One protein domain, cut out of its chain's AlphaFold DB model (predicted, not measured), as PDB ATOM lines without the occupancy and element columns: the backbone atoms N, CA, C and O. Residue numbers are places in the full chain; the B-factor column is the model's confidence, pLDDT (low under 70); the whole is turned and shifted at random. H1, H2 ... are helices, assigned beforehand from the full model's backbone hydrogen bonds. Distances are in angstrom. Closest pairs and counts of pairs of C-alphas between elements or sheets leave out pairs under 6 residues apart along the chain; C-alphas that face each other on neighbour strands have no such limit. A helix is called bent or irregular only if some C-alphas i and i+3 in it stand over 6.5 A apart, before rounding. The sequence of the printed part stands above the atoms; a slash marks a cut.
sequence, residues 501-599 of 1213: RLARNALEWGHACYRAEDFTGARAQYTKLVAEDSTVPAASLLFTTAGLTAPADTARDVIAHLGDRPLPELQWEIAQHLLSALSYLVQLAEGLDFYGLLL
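AT A GLANCE: This is residues 501 to 599 of the 1213 residues of the protein "TcA_TcB_BD domain-containing protein" of Kitasatospora sp. Root187 (UniProt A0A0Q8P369). A helical hairpin, H1 and H2, packs along one side of the longest helix, H5, the three running nearly along one another, while H4 stands steeply to H5 near the end where H5 begins. The short H3 sits by the far end of H4, near the beginning of H1, and a long loop, residues 527 to 540, joins H2 to H3. The printed part has 99 residues with five named helices, H1 to H5 in chain order, and no named strand; its class is all helix. It is compact, with a radius of gyration of the C-alphas of 13.3 A, and spans 39 by 30 by 20 A.

HOW THE PARTS SIT: H5, residues 572 to 589, is the hub, touching three other helices. Its residues 577 to 581 touch H1, residues 501 to 514, the closest C-alphas being those of Leu 507 and Ala 581 at 6.4 A; the two run the same way at a shallow tilt of 21 degrees. Its residues 581 to 588 touch H2, residues 519 to 526, the closest C-alphas being those of Tyr 526 and Ala 581 at 5.2 A; these two run opposite ways, also at a shallow tilt of 21 degrees. H1 and H2 form a helical hairpin: they touch, with the C-alphas of Gly 510 and Ala 522 closest at 4.2 A, and run opposite ways at a shallow tilt of 12 degrees. H5 touches H4, residues 546 to 560, with residues 574 to 578 alone, at a steep tilt of 64 degrees, the same way; the closest C-alphas, those of Val 558 and Ala 575, are 6.3 A apart. H3, residues 541 to 544, touches H4 only at the corner by their link, with the C-alphas of Phe 543 and Ala 552 closest at 5.1 A. H1 and H3 are close but not clearly touching, and H4 is apart from H1 and H2. Every O i to N i+4 pair is within hydrogen-bond range in H1 and H2, against 9 of 11 in H4 and 13 of 14 in H5; H3 is too short for such a pair.

IN THESE COORDINATES: H5 measures 25.2 A from first to last C-alpha; C-alpha 572 is at (180.296, 268.687, 142.533) and C-alpha 589 is at (155.578, 268.572, 137.568). It is neither bent nor irregular, but only just: C-alphas 573 and 576 are 6.0 A apart. H4 measures 20.6 A and is irregular, with C-alphas 547 and 550 8.0 A apart. H1 measures 19.7 A and begins at C-alpha 501 at (179.594, 263.866, 129.250). H2 measures 10.5 A and H3 5.0 A.

THE WHOLE: The two C-alphas farthest apart, those of Gly 547 and Leu 599, are 44.8 A apart. The printed part has no cut. The links H2 to H3 and H4 to H5 are long, while H1 to H2 and H3 to H4 are tight. Residues 545 to 550, of which 546 to 550 belong to H4, stand free. The mean pLDDT of the printed part is 85.1, with residue 567 and residues 597 to 599 under 70.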
ATOM      1  N   ARG A 501     179.957 263.580 130.653       90.19
ATOM      2  CA  ARG A 501     179.594 263.866 129.250       90.19
ATOM      3  C   ARG A 501     178.212 263.321 128.881       90.19
ATOM      4  O   ARG A 501     177.423 264.048 128.282       90.19
ATOM      5  N   LEU A 502     177.889 262.088 129.275       91.81
ATOM      6  CA  LEU A 502     176.561 261.494 129.085       91.81
ATOM      7  C   LEU A 502     175.481 262.244 129.877       91.81
ATOM      8  O   LEU A 502     174.419 262.539 129.330       91.81
ATOM      9  N   ALA A 503     175.760 262.608 131.130       90.75
ATOM     10  CA  ALA A 503     174.849 263.373 131.974       90.75
ATOM     11  C   ALA A 503     174.556 264.757 131.381       90.75
ATOM     12  O   ALA A 503     173.396 265.148 131.252       90.75
ATOM     13  N   ARG A 504     175.598 265.465 130.931       91.44
ATOM     14  CA  ARG A 504     175.472 266.724 130.195       91.44
ATOM     15  C   ARG A 504     174.675 266.558 128.898       91.44
ATOM     16  O   ARG A 504     173.806 267.375 128.617       91.44
ATOM     17  N   ASN A 505     174.926 265.498 128.130       91.94
ATOM     18  CA  ASN A 505     174.208 265.216 126.886       91.94
ATOM     19  C   ASN A 505     172.704 264.979 127.123       91.94
ATOM     20  O   ASN A 505     171.882 265.555 126.415       91.94
ATOM     21  N   ALA A 506     172.339 264.200 128.146       92.50
ATOM     22  CA  ALA A 506     170.944 263.995 128.542       92.50
ATOM     23  C   ALA A 506     170.286 265.294 129.048       92.50
ATOM     24  O   ALA A 506     169.152 265.594 128.679       92.50
ATOM     25  N   LEU A 507     171.006 266.096 129.841       91.62
ATOM     26  CA  LEU A 507     170.517 267.374 130.361       91.62
ATOM     27  C   LEU A 507     170.267 268.394 129.233       91.62
ATOM     28  O   LEU A 507     169.179 268.961 129.155       91.62
ATOM     29  N   GLU A 508     171.227 268.590 128.323       87.69
ATOM     30  CA  GLU A 508     171.091 269.519 127.190       87.69
ATOM     31  C   GLU A 508     170.032 269.063 126.172       87.69
ATOM     32  O   GLU A 508     169.287 269.902 125.654       87.69
ATOM     33  N   TRP A 509     169.887 267.751 125.943       91.81
ATOM     34  CA  TRP A 509     168.782 267.195 125.153       91.81
ATOM     35  C   TRP A 509     167.431 267.462 125.834       91.81
ATOM     36  O   TRP A 509     166.512 267.971 125.193       91.81
ATOM     37  N   GLY A 510     167.323 267.226 127.145       90.00
ATOM     38  CA  GLY A 510     166.133 267.571 127.924       90.00
ATOM     39  C   GLY A 510     165.782 269.059 127.830       90.00
ATOM     40  O   GLY A 510     164.620 269.404 127.612       90.00
ATOM     41  N   HIS A 511     166.781 269.948 127.893       88.50
ATOM     42  CA  HIS A 511     166.588 271.389 127.698       88.50
ATOM     43  C   HIS A 511     166.121 271.727 126.276       88.50
ATOM     44  O   HIS A 511     165.310 272.633 126.097       88.50
ATOM     45  N   ALA A 512     166.627 271.035 125.251       84.31
ATOM     46  CA  ALA A 512     166.180 271.217 123.872       84.31
ATOM     47  C   ALA A 512     164.708 270.804 123.689       84.31
ATOM     48  O   ALA A 512     163.953 271.567 123.095       84.31
ATOM     49  N   CYS A 513     164.283 269.671 124.259       86.06
ATOM     50  CA  CYS A 513     162.879 269.247 124.249       86.06
ATOM     51  C   CYS A 513     161.969 270.208 125.036       86.06
ATOM     52  O   CYS A 513     160.917 270.587 124.532       86.06
ATOM     53  N   TYR A 514     162.378 270.660 126.231       85.44
ATOM     54  CA  TYR A 514     161.562 271.559 127.068       85.44
ATOM     55  C   TYR A 514     161.307 272.896 126.350       85.44
ATOM     56  O   TYR A 514     160.165 273.330 126.244       85.44
ATOM     57  N   ARG A 515     162.348 273.495 125.756       80.56
ATOM     58  CA  ARG A 515     162.245 274.734 124.954       80.56
ATOM     59  C   ARG A 515     161.525 274.564 123.608       80.56
ATOM     60  O   ARG A 515     161.285 275.549 122.917       80.56
ATOM     61  N   ALA A 516     161.222 273.327 123.218       77.31
ATOM     62  CA  ALA A 516     160.396 272.990 122.062       77.31
ATOM     63  C   ALA A 516     158.962 272.578 122.465       77.31
ATOM     64  O   ALA A 516     158.233 272.044 121.635       77.31
ATOM     65  N   GLU A 517     158.584 272.784 123.735       79.12
ATOM     66  CA  GLU A 517     157.305 272.380 124.346       79.12
ATOM     67  C   GLU A 517     157.025 270.855 124.317       79.12
ATOM     68  O   GLU A 517     155.945 270.400 124.697       79.12
ATOM     69  N   ASP A 518     158.021 270.025 123.973       85.25
ATOM     70  CA  ASP A 518     157.968 268.567 124.128       85.25
ATOM     71  C   ASP A 518     158.278 268.179 125.581       85.25
ATOM     72  O   ASP A 518     159.347 267.662 125.926       85.25
ATOM     73  N   PHE A 519     157.312 268.445 126.461       86.56
ATOM     74  CA  PHE A 519     157.390 268.104 127.882       86.56
ATOM     75  C   PHE A 519     157.562 266.594 128.112       86.56
ATOM     76  O   PHE A 519     158.196 266.186 129.085       86.56
ATOM     77  N   THR A 520     157.036 265.760 127.209       89.62
ATOM     78  CA  THR A 520     157.177 264.297 127.243       89.62
ATOM     79  C   THR A 520     158.609 263.842 126.976       89.62
ATOM     80  O   THR A 520     159.159 263.072 127.765       89.62
ATOM     81  N   GLY A 521     159.243 264.348 125.918       88.56
ATOM     82  CA  GLY A 521     160.646 264.089 125.614       88.56
ATOM     83  C   GLY A 521     161.579 264.683 126.664       88.56
ATOM     84  O   GLY A 521     162.497 264.000 127.111       88.56
ATOM     85  N   ALA A 522     161.308 265.905 127.137       90.06
ATOM     86  CA  ALA A 522     162.096 266.557 128.183       90.06
ATOM     87  C   ALA A 522     162.129 265.726 129.475       90.06
ATOM     88  O   ALA A 522     163.205 265.402 129.980       90.06
ATOM     89  N   ARG A 523     160.947 265.315 129.954       91.19
ATOM     90  CA  ARG A 523     160.772 264.416 131.101       91.19
ATOM     91  C   ARG A 523     161.556 263.117 130.898       91.19
ATOM     92  O   ARG A 523     162.371 262.775 131.746       91.19
ATOM     93  N   ALA A 524     161.413 262.464 129.742       92.06
ATOM     94  CA  ALA A 524     162.134 261.229 129.432       92.06
ATOM     95  C   ALA A 524     163.671 261.371 129.489       92.06
ATOM     96  O   ALA A 524     164.340 260.440 129.936       92.06
ATOM     97  N   GLN A 525     164.240 262.515 129.082       93.31
ATOM     98  CA  GLN A 525     165.687 262.742 129.182       93.31
ATOM     99  C   GLN A 525     166.141 263.041 130.617       93.31
ATOM    100  O   GLN A 525     167.116 262.444 131.071       93.31
ATOM    101  N   TYR A 526     165.441 263.901 131.367       93.31
ATOM    102  CA  TYR A 526     165.816 264.182 132.761       93.31
ATOM    103  C   TYR A 526     165.665 262.947 133.664       93.31
ATOM    104  O   TYR A 526     166.508 262.718 134.531       93.31
ATOM    105  N   THR A 527     164.668 262.091 133.405       93.44
ATOM    106  CA  THR A 527     164.480 260.812 134.113       93.44
ATOM    107  C   THR A 527     165.629 259.817 133.891       93.44
ATOM    108  O   THR A 527     165.762 258.870 134.659       93.44
ATOM    109  N   LYS A 528     166.532 260.024 132.916       92.38
ATOM    110  CA  LYS A 528     167.785 259.244 132.827       92.38
ATOM    111  C   LYS A 528     168.760 259.551 133.971       92.38
ATOM    112  O   LYS A 528     169.615 258.713 134.259       92.38
ATOM    113  N   LEU A 529     168.655 260.727 134.595       92.12
ATOM    114  CA  LEU A 529     169.557 261.208 135.646       92.12
ATOM    115  C   LEU A 529     168.993 260.992 137.053       92.12
ATOM    116  O   LEU A 529     169.670 260.411 137.894       92.12
ATOM    117  N   VAL A 530     167.757 261.432 137.296       92.19
ATOM    118  CA  VAL A 530     167.055 261.304 138.586       92.19
ATOM    119  C   VAL A 530     165.589 260.981 138.301       92.19
ATOM    120  O   VAL A 530     165.011 261.552 137.379       92.19
ATOM    121  N   ALA A 531     164.979 260.062 139.047       89.00
ATOM    122  CA  ALA A 531     163.563 259.738 138.878       89.00
ATOM    123  C   ALA A 531     162.657 260.825 139.495       89.00
ATOM    124  O   ALA A 531     163.094 261.612 140.333       89.00
ATOM    125  N   GLU A 532     161.383 260.887 139.091       84.19
ATOM    126  CA  GLU A 532     160.438 261.913 139.581       84.19
ATOM    127  C   GLU A 532     160.187 261.833 141.096       84.19
ATOM    128  O   GLU A 532     159.949 262.848 141.742       84.19
ATOM    129  N   ASP A 533     160.311 260.642 141.683       84.31
ATOM    130  CA  ASP A 533     160.253 260.396 143.127       84.31
ATOM    131  C   ASP A 533     161.586 260.686 143.852       84.31
ATOM    132  O   ASP A 533     161.753 260.342 145.020       84.31
ATOM    133  N   SER A 534     162.536 261.339 143.170       84.81
ATOM    134  CA  SER A 534     163.908 261.596 143.629       84.81
ATOM    135  C   SER A 534     164.731 260.331 143.916       84.81
ATOM    136  O   SER A 534     165.688 260.387 144.686       84.81
ATOM    137  N   THR A 535     164.397 259.193 143.295       90.00
ATOM    138  CA  THR A 535     165.177 257.947 143.403       90.00
ATOM    139  C   THR A 535     166.109 257.714 142.204       90.00
ATOM    140  O   THR A 535     166.174 258.499 141.253       90.00
ATOM    141  N   VAL A 536     166.888 256.627 142.265       88.81
ATOM    142  CA  VAL A 536     167.849 256.225 141.227       88.81
ATOM    143  C   VAL A 536     167.110 255.563 140.049       88.81
ATOM    144  O   VAL A 536     166.475 254.525 140.252       88.81
ATOM    145  N   PRO A 537     167.225 256.073 138.806       89.12
ATOM    146  CA  PRO A 537     166.544 255.493 137.647       89.12
ATOM    147  C   PRO A 537     167.028 254.076 137.291       89.12
ATOM    148  O   PRO A 537     168.051 253.891 136.631       89.12
ATOM    149  N   ALA A 538     166.250 253.055 137.662       79.00
ATOM    150  CA  ALA A 538     166.619 251.645 137.485       79.00
ATOM    151  C   ALA A 538     166.852 251.210 136.020       79.00
ATOM    152  O   ALA A 538     167.601 250.267 135.774       79.00
ATOM    153  N   ALA A 539     166.224 251.884 135.050       82.88
ATOM    154  CA  ALA A 539     166.340 251.578 133.620       82.88
ATOM    155  C   ALA A 539     167.407 252.414 132.881       82.88
ATOM    156  O   ALA A 539     167.573 252.261 131.672       82.88
ATOM    157  N   SER A 540     168.107 253.325 133.567       89.38
ATOM    158  CA  SER A 540     169.050 254.236 132.914       89.38
ATOM    159  C   SER A 540     170.415 253.589 132.671       89.38
ATOM    160  O   SER A 540     171.025 252.988 133.564       89.38
ATOM    161  N   LEU A 541     170.936 253.764 131.454       88.94
ATOM    162  CA  LEU A 541     172.248 253.258 131.043       88.94
ATOM    163  C   LEU A 541     173.405 253.955 131.782       88.94
ATOM    164  O   LEU A 541     174.452 253.340 131.973       88.94
ATOM    165  N   LEU A 542     173.189 255.170 132.306       87.69
ATOM    166  CA  LEU A 542     174.132 255.875 133.192       87.69
ATOM    167  C   LEU A 542     174.424 255.127 134.503       87.69
ATOM    168  O   LEU A 542     175.494 255.318 135.074       87.69
ATOM    169  N   PHE A 543     173.491 254.298 134.983       88.38
ATOM    170  CA  PHE A 543     173.625 253.563 136.248       88.38
ATOM    171  C   PHE A 543     173.855 252.059 136.058       88.38
ATOM    172  O   PHE A 543     174.329 251.393 136.979       88.38
ATOM    173  N   THR A 544     173.507 251.512 134.891       89.50
ATOM    174  CA  THR A 544     173.542 250.064 134.609       89.50
ATOM    175  C   THR A 544     174.726 249.627 133.738       89.50
ATOM    176  O   THR A 544     175.043 248.438 133.705       89.50
ATOM    177  N   THR A 545     175.419 250.552 133.065       90.06
ATOM    178  CA  THR A 545     176.602 250.232 132.247       90.06
ATOM    179  C   THR A 545     177.807 249.911 133.132       90.06
ATOM    180  O   THR A 545     178.271 250.766 133.882       90.06
ATOM    181  N   ALA A 546     178.362 248.700 133.007       85.12
ATOM    182  CA  ALA A 546     179.426 248.200 133.885       85.12
ATOM    183  C   ALA A 546     180.678 249.106 133.943       85.12
ATOM    184  O   ALA A 546     181.215 249.337 135.028       85.12
ATOM    185  N   GLY A 547     181.100 249.682 132.811       83.50
ATOM    186  CA  GLY A 547     182.232 250.620 132.748       83.50
ATOM    187  C   GLY A 547     182.015 251.944 133.496       83.50
ATOM    188  O   GLY A 547     182.978 252.653 133.766       83.50
ATOM    189  N   LEU A 548     180.774 252.272 133.873       89.44
ATOM    190  CA  LEU A 548     180.404 253.502 134.585       89.44
ATOM    191  C   LEU A 548     180.058 253.263 136.066       89.44
ATOM    192  O   LEU A 548     179.549 254.169 136.720       89.44
ATOM    193  N   THR A 549     180.324 252.070 136.612       88.94
ATOM    194  CA  THR A 549     179.864 251.689 137.964       88.94
ATOM    195  C   THR A 549     180.349 252.653 139.054       88.94
ATOM    196  O   THR A 549     179.533 253.117 139.841       88.94
ATOM    197  N   ALA A 550     181.631 253.037 139.056       87.06
ATOM    198  CA  ALA A 550     182.200 253.923 140.077       87.06
ATOM    199  C   ALA A 550     181.555 255.332 140.130       87.06
ATOM    200  O   ALA A 550     181.062 255.706 141.194       87.06
ATOM    201  N   PRO A 551     181.470 256.118 139.031       88.38
ATOM    202  CA  PRO A 551     180.741 257.389 139.062       88.38
ATOM    203  C   PRO A 551     179.227 257.202 139.254       88.38
ATOM    204  O   PRO A 551     178.580 258.075 139.830       88.38
ATOM    205  N   ALA A 552     178.651 256.069 138.833       89.50
ATOM    206  CA  ALA A 552     177.255 255.751 139.125       89.50
ATOM    207  C   ALA A 552     177.006 255.517 140.625       89.50
ATOM    208  O   ALA A 552     175.956 255.923 141.113       89.50
ATOM    209  N   ASP A 553     177.943 254.919 141.365       89.44
ATOM    210  CA  ASP A 553     177.852 254.776 142.823       89.44
ATOM    211  C   ASP A 553     177.927 256.142 143.520       89.44
ATOM    212  O   ASP A 553     177.043 256.457 144.314       89.44
ATOM    213  N   THR A 554     178.852 257.027 143.124       87.00
ATOM    214  CA  THR A 554     178.848 258.419 143.616       87.00
ATOM    215  C   THR A 554     177.531 259.139 143.293       87.00
ATOM    216  O   THR A 554     177.013 259.897 144.111       87.00
ATOM    217  N   ALA A 555     176.943 258.898 142.117       88.25
ATOM    218  CA  ALA A 555     175.640 259.452 141.755       88.25
ATOM    219  C   ALA A 555     174.489 258.872 142.603       88.25
ATOM    220  O   ALA A 555     173.576 259.617 142.964       88.25
ATOM    221  N   ARG A 556     174.532 257.581 142.971       91.62
ATOM    222  CA  ARG A 556     173.587 256.963 143.926       91.62
ATOM    223  C   ARG A 556     173.701 257.613 145.305       91.62
ATOM    224  O   ARG A 556     172.671 257.948 145.886       91.62
ATOM    225  N   ASP A 557     174.920 257.855 145.782       88.81
ATOM    226  CA  ASP A 557     175.170 258.535 147.057       88.81
ATOM    227  C   ASP A 557     174.653 259.982 147.037       88.81
ATOM    228  O   ASP A 557     173.981 260.403 147.978       88.81
ATOM    229  N   VAL A 558     174.870 260.736 145.952       86.12
ATOM    230  CA  VAL A 558     174.268 262.075 145.784       86.12
ATOM    231  C   VAL A 558     172.739 262.003 145.834       86.12
ATOM    232  O   VAL A 558     172.120 262.808 146.527       86.12
ATOM    233  N   ILE A 559     172.130 261.040 145.129       88.50
ATOM    234  CA  ILE A 559     170.672 260.861 145.089       88.50
ATOM    235  C   ILE A 559     170.112 260.545 146.486       88.50
ATOM    236  O   ILE A 559     169.110 261.135 146.889       88.50
ATOM    237  N   ALA A 560     170.792 259.699 147.264       87.88
ATOM    238  CA  ALA A 560     170.389 259.359 148.629       87.88
ATOM    239  C   ALA A 560     170.329 260.578 149.574       87.88
ATOM    240  O   ALA A 560     169.465 260.623 150.448       87.88
ATOM    241  N   HIS A 561     171.190 261.582 149.370       85.88
ATOM    242  CA  HIS A 561     171.263 262.794 150.200       85.88
ATOM    243  C   HIS A 561     170.453 263.985 149.640       85.88
ATOM    244  O   HIS A 561     170.511 265.086 150.192       85.88
ATOM    245  N   LEU A 562     169.658 263.819 148.567       80.38
ATOM    246  CA  LEU A 562     168.879 264.920 147.963       80.38
ATOM    247  C   LEU A 562     167.904 265.601 148.939       80.38
ATOM    248  O   LEU A 562     167.608 266.792 148.775       80.38
ATOM    249  N   GLY A 563     167.423 264.866 149.947       74.12
ATOM    250  CA  GLY A 563     166.542 265.368 151.004       74.12
ATOM    251  C   GLY A 563     167.248 266.136 152.130       74.12
ATOM    252  O   GLY A 563     166.586 266.890 152.843       74.12
ATOM    253  N   ASP A 564     168.569 266.002 152.278       80.19
ATOM    254  CA  ASP A 564     169.301 266.551 153.423       80.19
ATOM    255  C   ASP A 564     169.595 268.046 153.271       80.19
ATOM    256  O   ASP A 564     169.946 268.541 152.194       80.19
ATOM    257  N   ARG A 565     169.445 268.808 154.361       75.94
ATOM    258  CA  ARG A 565     169.682 270.260 154.386       75.94
ATOM    259  C   ARG A 565     170.465 270.652 155.652       75.94
ATOM    260  O   ARG A 565     169.931 270.476 156.746       75.94
ATOM    261  N   PRO A 566     171.677 271.234 155.531       70.56
ATOM    262  CA  PRO A 566     172.434 271.468 154.294       70.56
ATOM    263  C   PRO A 566     172.862 270.157 153.613       70.56
ATOM    264  O   PRO A 566     172.955 269.122 154.266       70.56
ATOM    265  N   LEU A 567     173.132 270.216 152.305       69.38
ATOM    266  CA  LEU A 567     173.747 269.096 151.586       69.38
ATOM    267  C   LEU A 567     175.161 268.830 152.144       69.38
ATOM    268  O   LEU A 567     175.863 269.798 152.464       69.38
ATOM    269  N   PRO A 568     175.595 267.561 152.253       76.00
ATOM    270  CA  PRO A 568     176.965 267.225 152.633       76.00
ATOM    271  C   PRO A 568     177.977 267.627 151.545       76.00
ATOM    272  O   PRO A 568     177.611 268.046 150.445       76.00
ATOM    273  N   GLU A 569     179.272 267.497 151.846       74.69
ATOM    274  CA  GLU A 569     180.347 267.715 150.871       74.69
ATOM    275  C   GLU A 569     180.339 266.582 149.829       74.69
ATOM    276  O   GLU A 569     180.858 265.491 150.053       74.69
ATOM    277  N   LEU A 570     179.669 266.839 148.704       79.00
ATOM    278  CA  LEU A 570     179.452 265.902 147.599       79.00
ATOM    279  C   LEU A 570     180.355 266.232 146.406       79.00
ATOM    280  O   LEU A 570     180.760 267.381 146.211       79.00
ATOM    281  N   GLN A 571     180.605 265.240 145.548       78.62
ATOM    282  CA  GLN A 571     181.348 265.451 144.305       78.62
ATOM    283  C   GLN A 571     180.565 266.370 143.346       78.62
ATOM    284  O   GLN A 571     179.563 265.971 142.742       78.62
ATOM    285  N   TRP A 572     181.029 267.616 143.213       77.94
ATOM    286  CA  TRP A 572     180.296 268.687 142.533       77.94
ATOM    287  C   TRP A 572     180.086 268.427 141.034       77.94
ATOM    288  O   TRP A 572     179.034 268.796 140.507       77.94
ATOM    289  N   GLU A 573     181.025 267.748 140.357       79.38
ATOM    290  CA  GLU A 573     180.944 267.474 138.916       79.38
ATOM    291  C   GLU A 573     179.691 266.661 138.562       79.38
ATOM    292  O   GLU A 573     179.032 266.935 137.555       79.38
ATOM    293  N   ILE A 574     179.355 265.689 139.415       85.94
ATOM    294  CA  ILE A 574     178.175 264.825 139.312       85.94
ATOM    295  C   ILE A 574     176.948 265.548 139.877       85.94
ATOM    296  O   ILE A 574     175.912 265.634 139.212       85.94
ATOM    297  N   ALA A 575     177.072 266.114 141.083       85.44
ATOM    298  CA  ALA A 575     175.946 266.691 141.809       85.44
ATOM    299  C   ALA A 575     175.262 267.841 141.054       85.44
ATOM    300  O   ALA A 575     174.033 267.900 141.042       85.44
ATOM    301  N   GLN A 576     176.015 268.705 140.363       85.25
ATOM    302  CA  GLN A 576     175.430 269.810 139.589       85.25
ATOM    303  C   GLN A 576     174.448 269.323 138.506       85.25
ATOM    304  O   GLN A 576     173.381 269.914 138.332       85.25
ATOM    305  N   HIS A 577     174.768 268.229 137.805       88.81
ATOM    306  CA  HIS A 577     173.949 267.706 136.707       88.81
ATOM    307  C   HIS A 577     172.671 267.039 137.231       88.81
ATOM    308  O   HIS A 577     171.591 267.265 136.685       88.81
ATOM    309  N   LEU A 578     172.780 266.281 138.329       90.25
ATOM    310  CA  LEU A 578     171.645 265.644 139.006       90.25
ATOM    311  C   LEU A 578     170.687 266.684 139.610       90.25
ATOM    312  O   LEU A 578     169.481 266.614 139.381       90.25
ATOM    313  N   LEU A 579     171.219 267.682 140.325       87.12
ATOM    314  CA  LEU A 579     170.428 268.768 140.918       87.12
ATOM    315  C   LEU A 579     169.745 269.626 139.845       87.12
ATOM    316  O   LEU A 579     168.583 270.002 140.010       87.12
ATOM    317  N   SER A 580     170.428 269.884 138.724       89.44
ATOM    318  CA  SER A 580     169.836 270.585 137.581       89.44
ATOM    319  C   SER A 580     168.670 269.784 137.000       89.44
ATOM    320  O   SER A 580     167.565 270.318 136.912       89.44
ATOM    321  N   ALA A 581     168.868 268.498 136.680       90.75
ATOM    322  CA  ALA A 581     167.814 267.629 136.152       90.75
ATOM    323  C   ALA A 581     166.599 267.541 137.093       90.75
ATOM    324  O   ALA A 581     165.467 267.718 136.644       90.75
ATOM    325  N   LEU A 582     166.828 267.365 138.400       90.56
ATOM    326  CA  LEU A 582     165.765 267.367 139.408       90.56
ATOM    327  C   LEU A 582     164.995 268.696 139.429       90.56
ATOM    328  O   LEU A 582     163.767 268.689 139.465       90.56
ATOM    329  N   SER A 583     165.688 269.837 139.349       88.81
ATOM    330  CA  SER A 583     165.028 271.149 139.345       88.81
ATOM    331  C   SER A 583     164.102 271.346 138.138       88.81
ATOM    332  O   SER A 583     163.037 271.946 138.284       88.81
ATOM    333  N   TYR A 584     164.456 270.798 136.968       88.81
ATOM    334  CA  TYR A 584     163.606 270.842 135.777       88.81
ATOM    335  C   TYR A 584     162.487 269.792 135.798       88.81
ATOM    336  O   TYR A 584     161.413 270.061 135.267       88.81
ATOM    337  N   LEU A 585     162.673 268.639 136.451       89.38
ATOM    338  CA  LEU A 585     161.579 267.691 136.705       89.38
ATOM    339  C   LEU A 585     160.516 268.288 137.636       89.38
ATOM    340  O   LEU A 585     159.330 268.169 137.344       89.38
ATOM    341  N   VAL A 586     160.925 268.996 138.696       87.62
ATOM    342  CA  VAL A 586     159.996 269.741 139.564       87.62
ATOM    343  C   VAL A 586     159.273 270.837 138.774       87.62
ATOM    344  O   VAL A 586     158.058 270.969 138.893       87.62
ATOM    345  N   GLN A 587     159.972 271.572 137.899       87.12
ATOM    346  CA  GLN A 587     159.328 272.556 137.016       87.12
ATOM    347  C   GLN A 587     158.274 271.921 136.093       87.12
ATOM    348  O   GLN A 587     157.156 272.429 136.010       87.12
ATOM    349  N   LEU A 588     158.578 270.773 135.478       86.06
ATOM    350  CA  LEU A 588     157.636 270.021 134.639       86.06
ATOM    351  C   LEU A 588     156.460 269.412 135.422       86.06
ATOM    352  O   LEU A 588     155.398 269.198 134.838       86.06
ATOM    353  N   ALA A 589     156.639 269.090 136.705       85.38
ATOM    354  CA  ALA A 589     155.578 268.572 137.568       85.38
ATOM    355  C   ALA A 589     154.586 269.675 137.978       85.38
ATOM    356  O   ALA A 589     153.377 269.461 137.924       85.38
ATOM    357  N   GLU A 590     155.094 270.867 138.303       81.56
ATOM    358  CA  GLU A 590     154.303 272.045 138.693       81.56
ATOM    359  C   GLU A 590     153.754 272.850 137.491       81.56
ATOM    360  O   GLU A 590     153.080 273.864 137.670       81.56
ATOM    361  N   GLY A 591     154.039 272.427 136.252       76.06
ATOM    362  CA  GLY A 591     153.582 273.106 135.031       76.06
ATOM    363  C   GLY A 591     154.272 274.448 134.753       76.06
ATOM    364  O   GLY A 591     153.714 275.294 134.052       76.06
ATOM    365  N   LEU A 592     155.467 274.658 135.306       79.12
ATOM    366  CA  LEU A 592     156.297 275.840 135.070       79.12
ATOM    367  C   LEU A 592     156.878 275.828 133.645       79.12
ATOM    368  O   LEU A 592     157.074 274.771 133.039       79.12
ATOM    369  N   ASP A 593     157.191 277.009 133.105       73.94
ATOM    370  CA  ASP A 593     158.005 277.098 131.884       73.94
ATOM    371  C   ASP A 593     159.482 276.758 132.165       73.94
ATOM    372  O   ASP A 593     159.892 276.614 133.318       73.94
ATOM    373  N   PHE A 594     160.302 276.685 131.110       76.31
ATOM    374  CA  PHE A 594     161.748 276.427 131.202       76.31
ATOM    375  C   PHE A 594     162.523 277.440 132.082       76.31
ATOM    376  O   PHE A 594     163.686 277.221 132.416       76.31
ATOM    377  N   TYR A 595     161.908 278.562 132.471       75.31
ATOM    378  CA  TYR A 595     162.509 279.597 133.312       75.31
ATOM    379  C   TYR A 595     161.970 279.597 134.755       75.31
ATOM    380  O   TYR A 595     162.313 280.494 135.546       75.31
ATOM    381  N   GLY A 596     161.146 278.602 135.105       71.31
ATOM    382  CA  GLY A 596     160.540 278.429 136.422       71.31
ATOM    383  C   GLY A 596     159.398 279.404 136.715       71.31
ATOM    384  O   GLY A 596     159.253 279.826 137.862       71.31
ATOM    385  N   LEU A 597     158.621 279.826 135.708       69.88
ATOM    386  CA  LEU A 597     157.615 280.888 135.840       69.88
ATOM    387  C   LEU A 597     156.171 280.379 135.644       69.88
ATOM    388  O   LEU A 597     155.828 279.856 134.582       69.88
ATOM    389  N   LEU A 598     155.279 280.639 136.615       61.44
ATOM    390  CA  LEU A 598     153.820 280.407 136.493       61.44
ATOM    391  C   LEU A 598     152.977 281.697 136.528       61.44
ATOM    392  O   LEU A 598     151.979 281.806 135.824       61.44
ATOM    393  N   LEU A 599     153.358 282.663 137.365       57.59
ATOM    394  CA  LEU A 599     152.489 283.767 137.798       57.59
ATOM    395  C   LEU A 599     152.587 285.030 136.926       57.59
ATOM    396  O   LEU A 599     153.548 285.228 136.178       57.59
TER     397      LEU A 599